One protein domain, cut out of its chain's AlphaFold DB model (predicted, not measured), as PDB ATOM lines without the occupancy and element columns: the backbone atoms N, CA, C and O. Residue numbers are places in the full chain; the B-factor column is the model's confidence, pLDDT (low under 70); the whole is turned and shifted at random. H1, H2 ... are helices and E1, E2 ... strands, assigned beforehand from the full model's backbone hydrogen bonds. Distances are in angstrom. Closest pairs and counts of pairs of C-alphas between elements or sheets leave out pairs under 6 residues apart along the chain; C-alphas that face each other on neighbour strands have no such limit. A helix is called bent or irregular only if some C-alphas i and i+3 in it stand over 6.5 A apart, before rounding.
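Overview. This is residues 289 to 428 of the 479 residues of the protein "Predicted protein" of Trichoplax adhaerens (UniProt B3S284). A long, loose rod has a twisted three-stranded sheet, E1, E2 and E7, towards one end, with part of the long helix H2 over one of its faces. From this sheet a two-stranded ribbon runs on through the short pair E3 and E6 to the hairpin E4 and E5 near the other end, where H1 packs along the ribbon; residues 416 to 428 of H2 stick out. The printed part has 140 residues in the order H1 E1 E2 E3 E4 E5 E6 E7 H2, class mixed, helices and strands. The main sheet has the order E1 - E2 - E7, all antiparallel. The radius of gyration of the C-alphas is 20.2 A, and they span 66 by 32 by 22 A.

Along the chain. Find C-alpha 323 at (221.349, 185.178, 101.321); from there E2, residues 323 to 333, runs 30.1 A. Beside it look for E1, residues 314 to 320, 18.4 A, and E7, residues 365 to 372, 23.7 A. The other strands are E3, residues 336 to 338, E6, residues 360 to 362, E4, residues 344 to 348, 13.1 A, and E5, residues 352 to 356, 12.9 A. H1, residues 289 to 307, begins at (217.329, 219.603, 150.807) and covers 27.4 A. H2, residues 387 to 428, covers 56.6 A and ends at (204.744, 192.201, 155.036); it is irregular, with C-alphas 388 and 391 8.7 A apart, and has a kink of 47 degrees near residue 394.

Arrangement. In the main sheet, look for N 316 and O 327 at 3.0 A between E1 and E2, a hairpin, and N 328 and O 369 at 2.8 A between E2 and E7. H2 is on this sheet, height 8.4 A, making two layers, a helix on one face of a sheet; its closest C-alphas to E1 are Phe 400 and Leu 314, 7.5 A. On the local plane it runs slantwise to E1, only just, at 31 degrees. E2 runs on into E3 at 72 degrees, and E6 into E7 at 64 degrees. Between the antiparallel neighbours E3 and E6, N 338 and O 360 are within hydrogen-bond range at 2.8 A; between E4 and E5, a hairpin, N 345 and O 355 are within hydrogen-bond range at 2.8 A. The closest C-alphas of H1 and E3 are Lys 303 and Leu 337, 6.8 A; those of H1 and E4 are Lys 295 and Leu 344, 6.8 A. H1 and H2 are close but not clearly touching, Gln 305 to Ile 415 being the closest C-alphas at 7.4 A, at a steep tilt of 55 degrees, opposite ways. H2 is apart from E4 and E5. O i to N i+4 pairs within hydrogen-bond range number 13 of 15 in H1 and 34 of 38 in H2.

Size, cuts and confidence. The C-alphas farthest apart, Asn 289 and Arg 377, are 67.6 A apart. The printed part has no cut. The link from E7 to H2, residues 373 to 386, is long. Mean pLDDT of the printed part is 79.6; it is under 70 at residues 374 to 390, 396 and 424 to 428.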
ATOM      1  N   ASN A 289     216.160 220.318 150.282       80.44
ATOM      2  CA  ASN A 289     217.329 219.603 150.807       80.44
ATOM      3  C   ASN A 289     217.057 218.103 150.974       80.44
ATOM      4  O   ASN A 289     217.901 217.277 150.644       80.44
ATOM      5  N   PHE A 290     215.859 217.733 151.439       79.81
ATOM      6  CA  PHE A 290     215.484 216.324 151.568       79.81
ATOM      7  C   PHE A 290     215.422 215.624 150.204       79.81
ATOM      8  O   PHE A 290     215.898 214.501 150.059       79.81
ATOM      9  N   LEU A 291     214.860 216.282 149.186       78.81
ATOM     10  CA  LEU A 291     214.798 215.712 147.837       78.81
ATOM     11  C   LEU A 291     216.195 215.536 147.233       78.81
ATOM     12  O   LEU A 291     216.454 214.519 146.589       78.81
ATOM     13  N   GLU A 292     217.103 216.483 147.464       84.38
ATOM     14  CA  GLU A 292     218.505 216.363 147.054       84.38
ATOM     15  C   GLU A 292     219.222 215.213 147.770       84.38
ATOM     16  O   GLU A 292     219.910 214.426 147.120       84.38
ATOM     17  N   GLU A 293     219.009 215.041 149.076       83.50
ATOM     18  CA  GLU A 293     219.543 213.900 149.831       83.50
ATOM     19  C   GLU A 293     219.045 212.563 149.276       83.50
ATOM     20  O   GLU A 293     219.841 211.647 149.048       83.50
ATOM     21  N   VAL A 294     217.745 212.456 148.979       82.00
ATOM     22  CA  VAL A 294     217.186 211.256 148.345       82.00
ATOM     23  C   VAL A 294     217.859 211.005 146.995       82.00
ATOM     24  O   VAL A 294     218.280 209.878 146.733       82.00
ATOM     25  N   LYS A 295     218.040 212.034 146.155       86.56
ATOM     26  CA  LYS A 295     218.741 211.913 144.864       86.56
ATOM     27  C   LYS A 295     220.178 211.417 145.025       86.56
ATOM     28  O   LYS A 295     220.589 210.520 144.286       86.56
ATOM     29  N   MET A 296     220.916 211.951 146.000       85.38
ATOM     30  CA  MET A 296     222.303 211.565 146.277       85.38
ATOM     31  C   MET A 296     222.447 210.095 146.674       85.38
ATOM     32  O   MET A 296     223.469 209.487 146.370       85.38
ATOM     33  N   VAL A 297     221.434 209.505 147.308       86.19
ATOM     34  CA  VAL A 297     221.435 208.080 147.672       86.19
ATOM     35  C   VAL A 297     220.923 207.205 146.524       86.19
ATOM     36  O   VAL A 297     221.488 206.148 146.237       86.19
ATOM     37  N   PHE A 298     219.859 207.634 145.842       84.31
ATOM     38  CA  PHE A 298     219.152 206.798 144.872       84.31
ATOM     39  C   PHE A 298     219.883 206.684 143.530       84.31
ATOM     40  O   PHE A 298     219.890 205.611 142.928       84.31
ATOM     41  N   ILE A 299     220.528 207.759 143.062       88.06
ATOM     42  CA  ILE A 299     221.240 207.762 141.774       88.06
ATOM     43  C   ILE A 299     222.413 206.764 141.769       88.06
ATOM     44  O   ILE A 299     222.458 205.941 140.850       88.06
ATOM     45  N   PRO A 300     223.332 206.760 142.760       89.88
ATOM     46  CA  PRO A 300     224.393 205.752 142.824       89.88
ATOM     47  C   PRO A 300     223.837 204.331 142.892       89.88
ATOM     48  O   PRO A 300     224.308 203.452 142.179       89.88
ATOM     49  N   TRP A 301     222.775 204.121 143.672       87.31
ATOM     50  CA  TRP A 301     222.147 202.810 143.783       87.31
ATOM     51  C   TRP A 301     221.577 202.316 142.440       87.31
ATOM     52  O   TRP A 301     221.856 201.185 142.037       87.31
ATOM     53  N   ILE A 302     220.837 203.161 141.703       86.44
ATOM     54  CA  ILE A 302     220.338 202.833 140.354       86.44
ATOM     55  C   ILE A 302     221.513 202.528 139.425       86.44
ATOM     56  O   ILE A 302     221.467 201.552 138.673       86.44
ATOM     57  N   LYS A 303     222.568 203.347 139.483       90.50
ATOM     58  CA  LYS A 303     223.764 203.179 138.659       90.50
ATOM     59  C   LYS A 303     224.398 201.809 138.869       90.50
ATOM     60  O   LYS A 303     224.646 201.112 137.887       90.50
ATOM     61  N   ASP A 304     224.581 201.402 140.118       90.06
ATOM     62  CA  ASP A 304     225.163 200.109 140.470       90.06
ATOM     63  C   ASP A 304     224.282 198.947 140.002       90.06
ATOM     64  O   ASP A 304     224.781 197.986 139.408       90.06
ATOM     65  N   GLN A 305     222.961 199.038 140.201       87.50
ATOM     66  CA  GLN A 305     222.045 197.998 139.725       87.50
ATOM     67  C   GLN A 305     222.086 197.873 138.200       87.50
ATOM     68  O   GLN A 305     222.181 196.756 137.691       87.50
ATOM     69  N   LEU A 306     222.057 198.988 137.468       87.81
ATOM     70  CA  LEU A 306     222.077 198.987 136.005       87.81
ATOM     71  C   LEU A 306     223.419 198.504 135.446       87.81
ATOM     72  O   LEU A 306     223.416 197.664 134.553       87.81
ATOM     73  N   LEU A 307     224.556 198.949 135.990       90.31
ATOM     74  CA  LEU A 307     225.887 198.494 135.563       90.31
ATOM     75  C   LEU A 307     226.129 197.010 135.865       90.31
ATOM     76  O   LEU A 307     226.873 196.348 135.143       90.31
ATOM     77  N   SER A 308     225.477 196.461 136.893       89.44
ATOM     78  CA  SER A 308     225.549 195.027 137.197       89.44
ATOM     79  C   SER A 308     224.785 194.145 136.195       89.44
ATOM     80  O   SER A 308     224.959 192.921 136.186       89.44
ATOM     81  N   LEU A 309     223.933 194.732 135.342       87.19
ATOM     82  CA  LEU A 309     223.141 193.981 134.375       87.19
ATOM     83  C   LEU A 309     224.029 193.409 133.271       87.19
ATOM     84  O   LEU A 309     224.596 194.126 132.450       87.19
ATOM     85  N   ARG A 310     224.051 192.079 133.192       87.94
ATOM     86  CA  ARG A 310     224.549 191.360 132.018       87.94
ATOM     87  C   ARG A 310     223.397 191.117 131.055       87.94
ATOM     88  O   ARG A 310     222.392 190.497 131.427       87.94
ATOM     89  N   LEU A 311     223.542 191.608 129.829       87.81
ATOM     90  CA  LEU A 311     222.590 191.318 128.765       87.81
ATOM     91  C   LEU A 311     222.894 189.916 128.195       87.81
ATOM     92  O   LEU A 311     224.063 189.549 128.053       87.81
ATOM     93  N   PRO A 312     221.865 189.089 127.935       91.75
ATOM     94  CA  PRO A 312     222.039 187.771 127.340       91.75
ATOM     95  C   PRO A 312     222.593 187.881 125.920       91.75
ATOM     96  O   PRO A 312     222.419 188.898 125.248       91.75
ATOM     97  N   THR A 313     223.204 186.797 125.447       93.31
ATOM     98  CA  THR A 313     223.572 186.662 124.039       93.31
ATOM     99  C   THR A 313     222.327 186.782 123.164       93.31
ATOM    100  O   THR A 313     221.344 186.068 123.368       93.31
ATOM    101  N   LEU A 314     222.373 187.681 122.185       90.62
ATOM    102  CA  LEU A 314     221.314 187.882 121.208       90.62
ATOM    103  C   LEU A 314     221.682 187.134 119.933       90.62
ATOM    104  O   LEU A 314     222.705 187.425 119.321       90.62
ATOM    105  N   THR A 315     220.842 186.197 119.516       93.00
ATOM    106  CA  THR A 315     220.996 185.479 118.249       93.00
ATOM    107  C   THR A 315     219.833 185.786 117.320       93.00
ATOM    108  O   THR A 315     218.740 186.155 117.754       93.00
ATOM    109  N   GLY A 316     220.057 185.645 116.020       90.56
ATOM    110  CA  GLY A 316     218.988 185.734 115.042       90.56
ATOM    111  C   GLY A 316     219.431 185.300 113.657       90.56
ATOM    112  O   GLY A 316     220.605 185.039 113.407       90.56
ATOM    113  N   ASN A 317     218.459 185.223 112.758       91.25
ATOM    114  CA  ASN A 317     218.671 184.942 111.349       91.25
ATOM    115  C   ASN A 317     217.936 186.010 110.534       91.25
ATOM    116  O   ASN A 317     216.778 186.334 110.817       91.25
ATOM    117  N   LYS A 318     218.610 186.579 109.532       89.06
ATOM    118  CA  LYS A 318     217.987 187.498 108.580       89.06
ATOM    119  C   LYS A 318     218.289 187.077 107.153       89.06
ATOM    120  O   LYS A 318     219.449 186.934 106.770       89.06
ATOM    121  N   SER A 319     217.240 187.003 106.342       88.94
ATOM    122  CA  SER A 319     217.394 186.902 104.897       88.94
ATOM    123  C   SER A 319     217.783 188.262 104.319       88.94
ATOM    124  O   SER A 319     217.090 189.266 104.513       88.94
ATOM    125  N   THR A 320     218.924 188.316 103.637       85.62
ATOM    126  CA  THR A 320     219.428 189.514 102.955       85.62
ATOM    127  C   THR A 320     219.470 189.275 101.448       85.62
ATOM    128  O   THR A 320     219.403 188.136 100.991       85.62
ATOM    129  N   LYS A 321     219.687 190.325 100.640       84.00
ATOM    130  CA  LYS A 321     219.929 190.166  99.187       84.00
ATOM    131  C   LYS A 321     221.108 189.242  98.865       84.00
ATOM    132  O   LYS A 321     221.227 188.749  97.751       84.00
ATOM    133  N   LEU A 322     221.996 189.045  99.832       78.94
ATOM    134  CA  LEU A 322     223.172 188.207  99.712       78.94
ATOM    135  C   LEU A 322     222.917 186.768 100.193       78.94
ATOM    136  O   LEU A 322     223.817 185.946 100.046       78.94
ATOM    137  N   GLY A 323     221.733 186.459 100.726       86.50
ATOM    138  CA  GLY A 323     221.349 185.178 101.321       86.50
ATOM    139  C   GLY A 323     221.098 185.280 102.827       86.50
ATOM    140  O   GLY A 323     221.156 186.373 103.400       86.50
ATOM    141  N   ASP A 324     220.824 184.138 103.457       88.56
ATOM    142  CA  ASP A 324     220.538 184.074 104.891       88.56
ATOM    143  C   ASP A 324     221.812 184.250 105.725       88.56
ATOM    144  O   ASP A 324     222.861 183.651 105.454       88.56
ATOM    145  N   VAL A 325     221.711 185.122 106.725       85.75
ATOM    146  CA  VAL A 325     222.787 185.467 107.650       85.75
ATOM    147  C   VAL A 325     222.315 185.158 109.062       85.75
ATOM    148  O   VAL A 325     221.420 185.827 109.577       85.75
ATOM    149  N   ASP A 326     222.939 184.163 109.680       89.38
ATOM    150  CA  ASP A 326     222.880 183.950 111.120       89.38
ATOM    151  C   ASP A 326     223.797 184.972 111.791       89.38
ATOM    152  O   ASP A 326     224.917 185.210 111.333       89.38
ATOM    153  N   TYR A 327     223.346 185.584 112.872       88.00
ATOM    154  CA  TYR A 327     224.110 186.574 113.615       88.00
ATOM    155  C   TYR A 327     223.993 186.339 115.117       88.00
ATOM    156  O   TYR A 327     222.979 185.846 115.613       88.00
ATOM    157  N   GLU A 328     225.041 186.713 115.840       90.12
ATOM    158  CA  GLU A 328     225.155 186.593 117.286       90.12
ATOM    159  C   GLU A 328     225.843 187.841 117.850       90.12
ATOM    160  O   GLU A 328     226.849 188.300 117.310       90.12
ATOM    161  N   LEU A 329     225.302 188.383 118.937       87.81
ATOM    162  CA  LEU A 329     225.893 189.446 119.740       87.81
ATOM    163  C   LEU A 329     225.991 188.947 121.179       87.81
ATOM    164  O   LEU A 329     224.971 188.707 121.824       87.81
ATOM    165  N   SER A 330     227.204 188.757 121.675       92.56
ATOM    166  CA  SER A 330     227.490 188.157 122.974       92.56
ATOM    167  C   SER A 330     228.389 189.054 123.822       92.56
ATOM    168  O   SER A 330     228.889 190.086 123.371       92.56
ATOM    169  N   ASN A 331     228.536 188.685 125.098       90.12
ATOM    170  CA  ASN A 331     229.320 189.428 126.088       90.12
ATOM    171  C   ASN A 331     228.933 190.917 126.183       90.12
ATOM    172  O   ASN A 331     229.788 191.784 126.314       90.12
ATOM    173  N   ILE A 332     227.637 191.217 126.072       88.50
ATOM    174  CA  ILE A 332     227.135 192.589 126.053       88.50
ATOM    175  C   ILE A 332     227.134 193.137 127.486       88.50
ATOM    176  O   ILE A 332     226.316 192.732 128.321       88.50
ATOM    177  N   VAL A 333     228.044 194.072 127.762       87.94
ATOM    178  CA  VAL A 333     228.189 194.723 129.072       87.94
ATOM    179  C   VAL A 333     228.092 196.240 128.922       87.94
ATOM    180  O   VAL A 333     228.695 196.828 128.023       87.94
ATOM    181  N   LEU A 334     227.342 196.879 129.824       88.31
ATOM    182  CA  LEU A 334     227.325 198.336 129.949       88.31
ATOM    183  C   LEU A 334     228.685 198.813 130.454       88.31
ATOM    184  O   LEU A 334     229.127 198.425 131.534       88.31
ATOM    185  N   SER A 335     229.349 199.659 129.681       87.44
ATOM    186  CA  SER A 335     230.655 200.212 130.045       87.44
ATOM    187  C   SER A 335     230.538 201.555 130.748       87.44
ATOM    188  O   SER A 335     231.348 201.875 131.612       87.44
ATOM    189  N   GLU A 336     229.538 202.347 130.370       90.12
ATOM    190  CA  GLU A 336     229.297 203.664 130.940       90.12
ATOM    191  C   GLU A 336     227.795 203.883 131.089       90.12
ATOM    192  O   GLU A 336     227.010 203.549 130.202       90.12
ATOM    193  N   LEU A 337     227.409 204.456 132.225       91.62
ATOM    194  CA  LEU A 337     226.053 204.906 132.488       91.62
ATOM    195  C   LEU A 337     226.116 206.339 133.008       91.62
ATOM    196  O   LEU A 337     226.751 206.605 134.039       91.62
ATOM    197  N   ARG A 338     225.448 207.247 132.300       92.25
ATOM    198  CA  ARG A 338     225.302 208.647 132.686       92.25
ATOM    199  C   ARG A 338     223.881 208.876 133.181       92.25
ATOM    200  O   ARG A 338     222.908 208.709 132.452       92.25
ATOM    201  N   LEU A 339     223.803 209.246 134.454       90.81
ATOM    202  CA  LEU A 339     222.589 209.650 135.150       90.81
ATOM    203  C   LEU A 339     222.816 211.092 135.620       90.81
ATOM    204  O   LEU A 339     223.454 211.280 136.660       90.81
ATOM    205  N   PRO A 340     222.413 212.113 134.841       88.75
ATOM    206  CA  PRO A 340     222.536 213.503 135.278       88.75
ATOM    207  C   PRO A 340     221.734 213.734 136.567       88.75
ATOM    208  O   PRO A 340     220.770 213.028 136.828       88.75
ATOM    209  N   VAL A 341     222.094 214.727 137.382       78.56
ATOM    210  CA  VAL A 341     221.407 214.994 138.670       78.56
ATOM    211  C   VAL A 341     219.909 215.291 138.469       78.56
ATOM    212  O   VAL A 341     219.066 214.938 139.298       78.56
ATOM    213  N   ASP A 342     219.574 215.840 137.303       85.75
ATOM    214  CA  ASP A 342     218.213 216.183 136.890       85.75
ATOM    215  C   ASP A 342     217.448 214.994 136.284       85.75
ATOM    216  O   ASP A 342     216.295 215.138 135.884       85.75
ATOM    217  N   CYS A 343     218.063 213.805 136.212       89.06
ATOM    218  CA  CYS A 343     217.395 212.598 135.719       89.06
ATOM    219  C   CYS A 343     216.262 212.155 136.641       89.06
ATOM    220  O   CYS A 343     215.305 211.544 136.176       89.06
ATOM    221  N   LEU A 344     216.368 212.442 137.940       89.00
ATOM    222  CA  LEU A 344     215.435 211.952 138.936       89.00
ATOM    223  C   LEU A 344     214.367 213.009 139.223       89.00
ATOM    224  O   LEU A 344     214.659 214.065 139.795       89.00
ATOM    225  N   ASP A 345     213.129 212.698 138.870       89.81
ATOM    226  CA  ASP A 345     211.954 213.464 139.259       89.81
ATOM    227  C   ASP A 345     211.177 212.682 140.321       89.81
ATOM    228  O   ASP A 345     210.799 211.526 140.119       89.81
ATOM    229  N   ILE A 346     211.005 213.298 141.489       85.31
ATOM    230  CA  ILE A 346     210.348 212.688 142.642       85.31
ATOM    231  C   ILE A 346     209.036 213.429 142.849       85.31
ATOM    232  O   ILE A 346     209.029 214.592 143.255       85.31
ATOM    233  N   SER A 347     207.926 212.734 142.629       85.75
ATOM    234  CA  SER A 347     206.592 213.261 142.889       85.75
ATOM    235  C   SER A 347     205.884 212.444 143.965       85.75
ATOM    236  O   SER A 347     206.159 211.263 144.184       85.75
ATOM    237  N   TRP A 348     204.999 213.123 144.686       80.38
ATOM    238  CA  TRP A 348     204.239 212.559 145.792       80.38
ATOM    239  C   TRP A 348     202.765 212.823 145.535       80.38
ATOM    240  O   TRP A 348     202.320 213.974 145.614       80.38
ATOM    241  N   ASP A 349     202.030 211.757 145.254       77.62
ATOM    242  CA  ASP A 349     200.571 211.786 145.200       77.62
ATOM    243  C   ASP A 349     200.023 210.907 146.334       77.62
ATOM    244  O   ASP A 349     200.214 211.238 147.507       77.62
ATOM    245  N   HIS A 350     199.462 209.739 146.017       78.31
ATOM    246  CA  HIS A 350     199.157 208.680 146.990       78.31
ATOM    247  C   HIS A 350     200.354 207.766 147.290       78.31
ATOM    248  O   HIS A 350     200.380 207.070 148.303       78.31
ATOM    249  N   GLU A 351     201.363 207.793 146.420       79.38
ATOM    250  CA  GLU A 351     202.577 206.993 146.510       79.38
ATOM    251  C   GLU A 351     203.800 207.863 146.197       79.38
ATOM    252  O   GLU A 351     203.692 208.916 145.562       79.38
ATOM    253  N   LEU A 352     204.973 207.408 146.643       77.00
ATOM    254  CA  LEU A 352     206.247 207.970 146.210       77.00
ATOM    255  C   LEU A 352     206.528 207.502 144.779       77.00
ATOM    256  O   LEU A 352     206.855 206.333 144.564       77.00
ATOM    257  N   ILE A 353     206.417 208.415 143.818       83.75
ATOM    258  CA  ILE A 353     206.682 208.153 142.405       83.75
ATOM    259  C   ILE A 353     208.071 208.696 142.076       83.75
ATOM    260  O   ILE A 353     208.324 209.897 142.169       83.75
ATOM    261  N   ILE A 354     208.971 207.796 141.682       84.38
ATOM    262  CA  ILE A 354     210.332 208.130 141.255       84.38
ATOM    263  C   ILE A 354     210.421 207.890 139.752       84.38
ATOM    264  O   ILE A 354     210.433 206.744 139.296       84.38
ATOM    265  N   ASN A 355     210.492 208.974 138.991       87.31
ATOM    266  CA  ASN A 355     210.694 208.950 137.551       87.31
ATOM    267  C   ASN A 355     212.174 209.174 137.254       87.31
ATOM    268  O   ASN A 355     212.793 210.091 137.790       87.31
ATOM    269  N   VAL A 356     212.744 208.332 136.395       86.81
ATOM    270  CA  VAL A 356     214.145 208.434 135.976       86.81
ATOM    271  C   VAL A 356     214.172 208.685 134.473       86.81
ATOM    272  O   VAL A 356     213.815 207.811 133.687       86.81
ATOM    273  N   ASN A 357     214.568 209.890 134.084       89.69
ATOM    274  CA  ASN A 357     214.538 210.402 132.718       89.69
ATOM    275  C   ASN A 357     215.959 210.613 132.179       89.69
ATOM    276  O   ASN A 357     216.898 210.771 132.948       89.69
ATOM    277  N   ASN A 358     216.126 210.670 130.855       89.00
ATOM    278  CA  ASN A 358     217.409 211.003 130.212       89.00
ATOM    279  C   ASN A 358     218.582 210.101 130.648       89.00
ATOM    280  O   ASN A 358     219.704 210.566 130.843       89.00
ATOM    281  N   ILE A 359     218.313 208.805 130.828       87.19
ATOM    282  CA  ILE A 359     219.361 207.817 131.092       87.19
ATOM    283  C   ILE A 359     220.130 207.583 129.794       87.19
ATOM    284  O   ILE A 359     219.555 207.124 128.805       87.19
ATOM    285  N   GLU A 360     221.432 207.841 129.814       89.81
ATOM    286  CA  GLU A 360     222.321 207.516 128.703       89.81
ATOM    287  C   GLU A 360     223.230 206.355 129.093       89.81
ATOM    288  O   GLU A 360     223.826 206.333 130.174       89.81
ATOM    289  N   ALA A 361     223.348 205.377 128.202       87.62
ATOM    290  CA  ALA A 361     224.146 204.184 128.425       87.62
ATOM    291  C   ALA A 361     225.010 203.893 127.197       87.62
ATOM    292  O   ALA A 361     224.525 203.951 126.066       87.62
ATOM    293  N   ALA A 362     226.278 203.552 127.424       87.75
ATOM    294  CA  ALA A 362     227.205 203.140 126.379       87.75
ATOM    295  C   ALA A 362     227.549 201.650 126.503       87.75
ATOM    296  O   ALA A 362     227.697 201.104 127.602       87.75
ATOM    297  N   LEU A 363     227.702 201.012 125.344       83.88
ATOM    298  CA  LEU A 363     228.128 199.626 125.184       83.88
ATOM    299  C   LEU A 363     229.492 199.626 124.489       83.88
ATOM    300  O   LEU A 363     229.549 199.748 123.268       83.88
ATOM    301  N   ASN A 364     230.582 199.499 125.247       78.19
ATOM    302  CA  ASN A 364     231.931 199.518 124.663       78.19
ATOM    303  C   ASN A 364     232.516 198.115 124.456       78.19
ATOM    304  O   ASN A 364     233.425 197.954 123.648       78.19
ATOM    305  N   ASN A 365     231.990 197.105 125.154       79.94
ATOM    306  CA  ASN A 365     232.520 195.746 125.132       79.94
ATOM    307  C   ASN A 365     231.402 194.773 124.766       79.94
ATOM    308  O   ASN A 365     230.540 194.473 125.591       79.94
ATOM    309  N   PHE A 366     231.406 194.318 123.518       86.69
ATOM    310  CA  PHE A 366     230.578 193.216 123.047       86.69
ATOM    311  C   PHE A 366     231.306 192.483 121.926       86.69
ATOM    312  O   PHE A 366     232.074 193.069 121.161       86.69
ATOM    313  N   GLU A 367     231.048 191.190 121.821       87.69
ATOM    314  CA  GLU A 367     231.510 190.367 120.717       87.69
ATOM    315  C   GLU A 367     230.364 190.197 119.735       87.69
ATOM    316  O   GLU A 367     229.233 189.919 120.128       87.69
ATOM    317  N   TRP A 368     230.641 190.354 118.447       83.75
ATOM    318  CA  TRP A 368     229.658 190.063 117.417       83.75
ATOM    319  C   TRP A 368     230.219 189.029 116.452       83.75
ATOM    320  O   TRP A 368     231.394 189.062 116.081       83.75
ATOM    321  N   LYS A 369     229.371 188.080 116.070       85.56
ATOM    322  CA  LYS A 369     229.684 187.001 115.138       85.56
ATOM    323  C   LYS A 369     228.569 186.913 114.113       85.56
ATOM    324  O   LYS A 369     227.412 187.218 114.397       85.56
ATOM    325  N   TYR A 370     228.908 186.477 112.910       84.38
ATOM    326  CA  TYR A 370     227.909 186.156 111.905       84.38
ATOM    327  C   TYR A 370     228.359 184.969 111.068       84.38
ATOM    328  O   TYR A 370     229.550 184.728 110.868       84.38
ATOM    329  N   ARG A 371     227.384 184.226 110.559       84.44
ATOM    330  CA  ARG A 371     227.585 183.094 109.671       84.44
ATOM    331  C   ARG A 371     226.629 183.222 108.502       84.44
ATOM    332  O   ARG A 371     225.426 183.361 108.663       84.44
ATOM    333  N   LYS A 372     227.177 183.137 107.298       82.31
ATOM    334  CA  LYS A 372     226.394 183.119 106.070       82.31
ATOM    335  C   LYS A 372     226.371 181.704 105.515       82.31
ATOM    336  O   LYS A 372     227.403 181.190 105.088       82.31
ATOM    337  N   SER A 373     225.209 181.068 105.535       73.19
ATOM    338  CA  SER A 373     225.042 179.662 105.146       73.19
ATOM    339  C   SER A 373     225.143 179.439 103.631       73.19
ATOM    340  O   SER A 373     225.561 178.372 103.195       73.19
ATOM    341  N   THR A 374     224.839 180.459 102.826       68.00
ATOM    342  CA  THR A 374     224.727 180.367 101.357       68.00
ATOM    343  C   THR A 374     225.971 180.803 100.576       68.00
ATOM    344  O   THR A 374     225.964 180.741  99.347       68.00
ATOM    345  N   PHE A 375     227.052 181.250 101.230       57.19
ATOM    346  CA  PHE A 375     228.248 181.691 100.499       57.19
ATOM    347  C   PHE A 375     229.166 180.513 100.139       57.19
ATOM    348  O   PHE A 375     229.550 179.751 101.031       57.19
ATOM    349  N   PRO A 376     229.574 180.343  98.866       52.03
ATOM    350  CA  PRO A 376     230.410 179.215  98.489       52.03
ATOM    351  C   PRO A 376     231.818 179.355  99.092       52.03
ATOM    352  O   PRO A 376     232.557 180.282  98.776       52.03
ATOM    353  N   ARG A 377     232.208 178.368  99.905       42.81
ATOM    354  CA  ARG A 377     233.598 177.920 100.149       42.81
ATOM    355  C   ARG A 377     234.569 178.776 100.972       42.81
ATOM    356  O   ARG A 377     235.719 178.367 101.091       42.81
ATOM    357  N   LEU A 378     234.151 179.843 101.643       41.62
ATOM    358  CA  LEU A 378     235.016 180.493 102.638       41.62
ATOM    359  C   LEU A 378     234.294 180.597 103.984       41.62
ATOM    360  O   LEU A 378     233.454 181.468 104.193       41.62
ATOM    361  N   ARG A 379     234.629 179.681 104.908       46.34
ATOM    362  CA  ARG A 379     234.339 179.835 106.342       46.34
ATOM    363  C   ARG A 379     235.248 180.943 106.874       46.34
ATOM    364  O   ARG A 379     236.286 180.653 107.455       46.34
ATOM    365  N   VAL A 380     234.914 182.198 106.601       45.06
ATOM    366  CA  VAL A 380     235.620 183.314 107.227       45.06
ATOM    367  C   VAL A 380     234.840 183.684 108.477       45.06
ATOM    368  O   VAL A 380     233.778 184.295 108.397       45.06
ATOM    369  N   GLU A 381     235.346 183.256 109.628       49.56
ATOM    370  CA  GLU A 381     234.956 183.828 110.911       49.56
ATOM    371  C   GLU A 381     235.614 185.211 110.978       49.56
ATOM    372  O   GLU A 381     236.776 185.354 111.356       49.56
ATOM    373  N   ILE A 382     234.922 186.230 110.464       50.78
ATOM    374  CA  ILE A 382     235.440 187.597 110.496       50.78
ATOM    375  C   ILE A 382     235.091 188.195 111.857       50.78
ATOM    376  O   ILE A 382     234.001 188.726 112.049       50.78
ATOM    377  N   VAL A 383     236.038 188.136 112.792       52.50
ATOM    378  CA  VAL A 383     236.038 188.992 113.984       52.50
ATOM    379  C   VAL A 383     236.471 190.381 113.517       52.50
ATOM    380  O   VAL A 383     237.662 190.675 113.428       52.50
ATOM    381  N   THR A 384     235.533 191.227 113.083       50.38
ATOM    382  CA  THR A 384     235.922 192.557 112.595       50.38
ATOM    383  C   THR A 384     236.266 193.463 113.776       50.38
ATOM    384  O   THR A 384     235.381 193.940 114.487       50.38
ATOM    385  N   SER A 385     237.540 193.802 113.908       48.47
ATOM    386  CA  SER A 385     237.984 195.073 114.492       48.47
ATOM    387  C   SER A 385     238.173 196.162 113.416       48.47
ATOM    388  O   SER A 385     238.685 197.237 113.713       48.47
ATOM    389  N   GLY A 386     237.772 195.905 112.157       47.59
ATOM    390  CA  GLY A 386     238.134 196.721 110.991       47.59
ATOM    391  C   GLY A 386     236.999 197.027 110.001       47.59
ATOM    392  O   GLY A 386     236.075 196.244 109.792       47.59
ATOM    393  N   THR A 387     237.141 198.183 109.353       52.56
ATOM    394  CA  THR A 387     236.228 198.975 108.499       52.56
ATOM    395  C   THR A 387     235.605 198.301 107.261       52.56
ATOM    396  O   THR A 387     234.815 198.934 106.561       52.56
ATOM    397  N   GLY A 388     235.898 197.029 106.973       55.44
ATOM    398  CA  GLY A 388     235.515 196.368 105.712       55.44
ATOM    399  C   GLY A 388     234.033 195.992 105.565       55.44
ATOM    400  O   GLY A 388     233.585 195.699 104.458       55.44
ATOM    401  N   ALA A 389     233.256 196.008 106.650       67.00
ATOM    402  CA  ALA A 389     231.864 195.548 106.665       67.00
ATOM    403  C   ALA A 389     230.893 196.572 107.282       67.00
ATOM    404  O   ALA A 389     229.943 196.185 107.957       67.00
ATOM    405  N   SER A 390     231.102 197.878 107.057       69.25
ATOM    406  CA  SER A 390     230.267 198.927 107.677       69.25
ATOM    407  C   SER A 390     228.773 198.787 107.357       69.25
ATOM    408  O   SER A 390     227.933 199.026 108.219       69.25
ATOM    409  N   TRP A 391     228.421 198.331 106.148       73.25
ATOM    410  CA  TRP A 391     227.028 198.088 105.764       73.25
ATOM    411  C   TRP A 391     226.402 196.946 106.575       73.25
ATOM    412  O   TRP A 391     225.238 197.037 106.961       73.25
ATOM    413  N   LEU A 392     227.175 195.888 106.847       70.56
ATOM    414  CA  LEU A 392     226.724 194.744 107.629       70.56
ATOM    415  C   LEU A 392     226.625 195.137 109.098       70.56
ATOM    416  O   LEU A 392     225.625 194.812 109.713       70.56
ATOM    417  N   TYR A 393     227.591 195.901 109.611       71.69
ATOM    418  CA  TYR A 393     227.546 196.487 110.950       71.69
ATOM    419  C   TYR A 393     226.308 197.373 111.147       71.69
ATOM    420  O   TYR A 393     225.573 197.192 112.109       71.69
ATOM    421  N   ASN A 394     226.014 198.284 110.216       77.75
ATOM    422  CA  ASN A 394     224.831 199.146 110.306       77.75
ATOM    423  C   ASN A 394     223.526 198.332 110.248       77.75
ATOM    424  O   ASN A 394     222.578 198.612 110.982       77.75
ATOM    425  N   ALA A 395     223.476 197.304 109.394       75.81
ATOM    426  CA  ALA A 395     222.320 196.422 109.286       75.81
ATOM    427  C   ALA A 395     222.128 195.573 110.551       75.81
ATOM    428  O   ALA A 395     221.030 195.555 111.105       75.81
ATOM    429  N   THR A 396     223.180 194.925 111.055       69.69
ATOM    430  CA  THR A 396     223.116 194.115 112.275       69.69
ATOM    431  C   THR A 396     222.813 194.979 113.488       69.69
ATOM    432  O   THR A 396     221.951 194.608 114.278       69.69
ATOM    433  N   PHE A 397     223.410 196.168 113.599       77.94
ATOM    434  CA  PHE A 397     223.078 197.127 114.651       77.94
ATOM    435  C   PHE A 397     221.584 197.471 114.641       77.94
ATOM    436  O   PHE A 397     220.944 197.434 115.690       77.94
ATOM    437  N   SER A 398     220.991 197.707 113.463       81.06
ATOM    438  CA  SER A 398     219.543 197.931 113.360       81.06
ATOM    439  C   SER A 398     218.727 196.724 113.847       81.06
ATOM    440  O   SER A 398     217.746 196.907 114.564       81.06
ATOM    441  N   TRP A 399     219.165 195.495 113.546       83.19
ATOM    442  CA  TRP A 399     218.486 194.262 113.968       83.19
ATOM    443  C   TRP A 399     218.605 194.006 115.470       83.19
ATOM    444  O   TRP A 399     217.658 193.518 116.083       83.19
ATOM    445  N   PHE A 400     219.745 194.347 116.068       82.44
ATOM    446  CA  PHE A 400     219.954 194.202 117.503       82.44
ATOM    447  C   PHE A 400     219.323 195.329 118.306       82.44
ATOM    448  O   PHE A 400     218.953 195.087 119.446       82.44
ATOM    449  N   SER A 401     219.178 196.534 117.747       81.94
ATOM    450  CA  SER A 401     218.740 197.714 118.500       81.94
ATOM    451  C   SER A 401     217.420 197.490 119.246       81.94
ATOM    452  O   SER A 401     217.345 197.745 120.447       81.94
ATOM    453  N   GLU A 402     216.414 196.924 118.581       82.81
ATOM    454  CA  GLU A 402     215.118 196.622 119.197       82.81
ATOM    455  C   GLU A 402     215.213 195.483 120.221       82.81
ATOM    456  O   GLU A 402     214.647 195.579 121.308       82.81
ATOM    457  N   SER A 403     216.004 194.444 119.940       82.00
ATOM    458  CA  SER A 403     216.230 193.335 120.877       82.00
ATOM    459  C   SER A 403     216.990 193.773 122.133       82.00
ATOM    460  O   SER A 403     216.643 193.354 123.238       82.00
ATOM    461  N   ILE A 404     217.996 194.640 121.991       82.69
ATOM    462  CA  ILE A 404     218.750 195.233 123.104       82.69
ATOM    463  C   ILE A 404     217.807 196.087 123.947       82.69
ATOM    464  O   ILE A 404     217.754 195.890 125.159       82.69
ATOM    465  N   LYS A 405     217.017 196.973 123.321       84.69
ATOM    466  CA  LYS A 405     216.021 197.799 124.022       84.69
ATOM    467  C   LYS A 405     215.029 196.939 124.798       84.69
ATOM    468  O   LYS A 405     214.879 197.135 126.000       84.69
ATOM    469  N   ALA A 406     214.394 195.965 124.149       84.00
ATOM    470  CA  ALA A 406     213.409 195.094 124.786       84.00
ATOM    471  C   ALA A 406     214.017 194.311 125.959       84.00
ATOM    472  O   ALA A 406     213.441 194.239 127.045       84.00
ATOM    473  N   THR A 407     215.221 193.770 125.771       83.62
ATOM    474  CA  THR A 407     215.916 193.020 126.820       83.62
ATOM    475  C   THR A 407     216.302 193.915 127.992       83.62
ATOM    476  O   THR A 407     216.137 193.520 129.145       83.62
ATOM    477  N   TYR A 408     216.768 195.131 127.711       83.44
ATOM    478  CA  TYR A 408     217.089 196.117 128.734       83.44
ATOM    479  C   TYR A 408     215.842 196.520 129.527       83.44
ATOM    480  O   TYR A 408     215.858 196.429 130.750       83.44
ATOM    481  N   VAL A 409     214.733 196.852 128.854       85.06
ATOM    482  CA  VAL A 409     213.444 197.171 129.495       85.06
ATOM    483  C   VAL A 409     212.990 196.036 130.417       85.06
ATOM    484  O   VAL A 409     212.641 196.287 131.569       85.06
ATOM    485  N   ASN A 410     213.081 194.783 129.967       85.69
ATOM    486  CA  ASN A 410     212.734 193.624 130.790       85.69
ATOM    487  C   ASN A 410     213.643 193.485 132.024       85.69
ATOM    488  O   ASN A 410     213.173 193.169 133.116       85.69
ATOM    489  N   LYS A 411     214.950 193.738 131.886       83.12
ATOM    490  CA  LYS A 411     215.891 193.700 133.017       83.12
ATOM    491  C   LYS A 411     215.658 194.842 134.007       83.12
ATOM    492  O   LYS A 411     215.727 194.614 135.212       83.12
ATOM    493  N   VAL A 412     215.337 196.037 133.522       82.88
ATOM    494  CA  VAL A 412     214.962 197.182 134.363       82.88
ATOM    495  C   VAL A 412     213.657 196.901 135.109       82.88
ATOM    496  O   VAL A 412     213.571 197.172 136.307       82.88
ATOM    497  N   ALA A 413     212.673 196.278 134.456       85.44
ATOM    498  CA  ALA A 413     211.441 195.840 135.110       85.44
ATOM    499  C   ALA A 413     211.720 194.850 136.257       85.44
ATOM    500  O   ALA A 413     211.160 194.995 137.338       85.44
ATOM    501  N   LEU A 414     212.670 193.923 136.090       81.44
ATOM    502  CA  LEU A 414     213.085 193.025 137.177       81.44
ATOM    503  C   LEU A 414     213.727 193.765 138.360       81.44
ATOM    504  O   LEU A 414     213.529 193.364 139.507       81.44
ATOM    505  N   ILE A 415     214.487 194.837 138.113       81.50
ATOM    506  CA  ILE A 415     215.030 195.686 139.189       81.50
ATOM    507  C   ILE A 415     213.887 196.395 139.921       81.50
ATOM    508  O   ILE A 415     213.868 196.396 141.154       81.50
ATOM    509  N   LYS A 416     212.908 196.937 139.184       82.62
ATOM    510  CA  LYS A 416     211.696 197.538 139.758       82.62
ATOM    511  C   LYS A 416     210.940 196.537 140.637       82.62
ATOM    512  O   LYS A 416     210.569 196.868 141.764       82.62
ATOM    513  N   ASP A 417     210.768 195.307 140.165       83.19
ATOM    514  CA  ASP A 417     210.109 194.243 140.925       83.19
ATOM    515  C   ASP A 417     210.909 193.867 142.172       83.19
ATOM    516  O   ASP A 417     210.337 193.691 143.246       83.19
ATOM    517  N   LYS A 418     212.241 193.776 142.068       79.75
ATOM    518  CA  LYS A 418     213.120 193.496 143.209       79.75
ATOM    519  C   LYS A 418     213.025 194.593 144.269       79.75
ATOM    520  O   LYS A 418     212.922 194.266 145.448       79.75
ATOM    521  N   LEU A 419     213.003 195.861 143.860       79.38
ATOM    522  CA  LEU A 419     212.831 196.999 144.764       79.38
ATOM    523  C   LEU A 419     211.458 196.960 145.448       79.38
ATOM    524  O   LEU A 419     211.360 197.107 146.664       79.38
ATOM    525  N   SER A 420     210.409 196.673 144.675       79.00
ATOM    526  CA  SER A 420     209.042 196.536 145.186       79.00
ATOM    527  C   SER A 420     208.932 195.376 146.177       79.00
ATOM    528  O   SER A 420     208.297 195.516 147.213       79.00
ATOM    529  N   ARG A 421     209.612 194.248 145.926       78.62
ATOM    530  CA  ARG A 421     209.680 193.115 146.863       78.62
ATOM    531  C   ARG A 421     210.476 193.436 148.118       78.62
ATOM    532  O   ARG A 421     210.056 193.030 149.189       78.62
ATOM    533  N   GLN A 422     211.602 194.140 148.014       76.19
ATOM    534  CA  GLN A 422     212.380 194.552 149.189       76.19
ATOM    535  C   GLN A 422     211.588 195.515 150.077       76.19
ATOM    536  O   GLN A 422     211.608 195.369 151.296       76.19
ATOM    537  N   ARG A 423     210.830 196.433 149.469       72.69
ATOM    538  CA  ARG A 423     209.869 197.277 150.182       72.69
ATOM    539  C   ARG A 423     208.762 196.442 150.817       72.69
ATOM    540  O   ARG A 423     208.551 196.532 152.019       72.69
ATOM    541  N   ASN A 424     208.126 195.573 150.032       64.19
ATOM    542  CA  ASN A 424     207.048 194.723 150.514       64.19
ATOM    543  C   ASN A 424     207.511 193.731 151.570       64.19
ATOM    544  O   ASN A 424     206.688 193.374 152.374       64.19
ATOM    545  N   LEU A 425     208.773 193.302 151.621       55.31
ATOM    546  CA  LEU A 425     209.319 192.501 152.726       55.31
ATOM    547  C   LEU A 425     209.437 193.326 154.015       55.31
ATOM    548  O   LEU A 425     209.222 192.801 155.103       55.31
ATOM    549  N   GLY A 426     209.732 194.623 153.898       52.69
ATOM    550  CA  GLY A 426     209.595 195.568 155.006       52.69
ATOM    551  C   GLY A 426     208.135 195.750 155.441       52.69
ATOM    552  O   GLY A 426     207.867 195.815 156.639       52.69
ATOM    553  N   ASP A 427     207.199 195.761 154.485       47.06
ATOM    554  CA  ASP A 427     205.766 195.970 154.731       47.06
ATOM    555  C   ASP A 427     204.976 194.678 155.055       47.06
ATOM    556  O   ASP A 427     203.987 194.752 155.764       47.06
ATOM    557  N   THR A 428     205.382 193.474 154.644       40.00
ATOM    558  CA  THR A 428     204.744 192.201 155.036       40.00
ATOM    559  C   THR A 428     205.181 191.783 156.423       40.00
ATOM    560  O   THR A 428     204.359 191.287 157.183       40.00
TER     561      THR A 428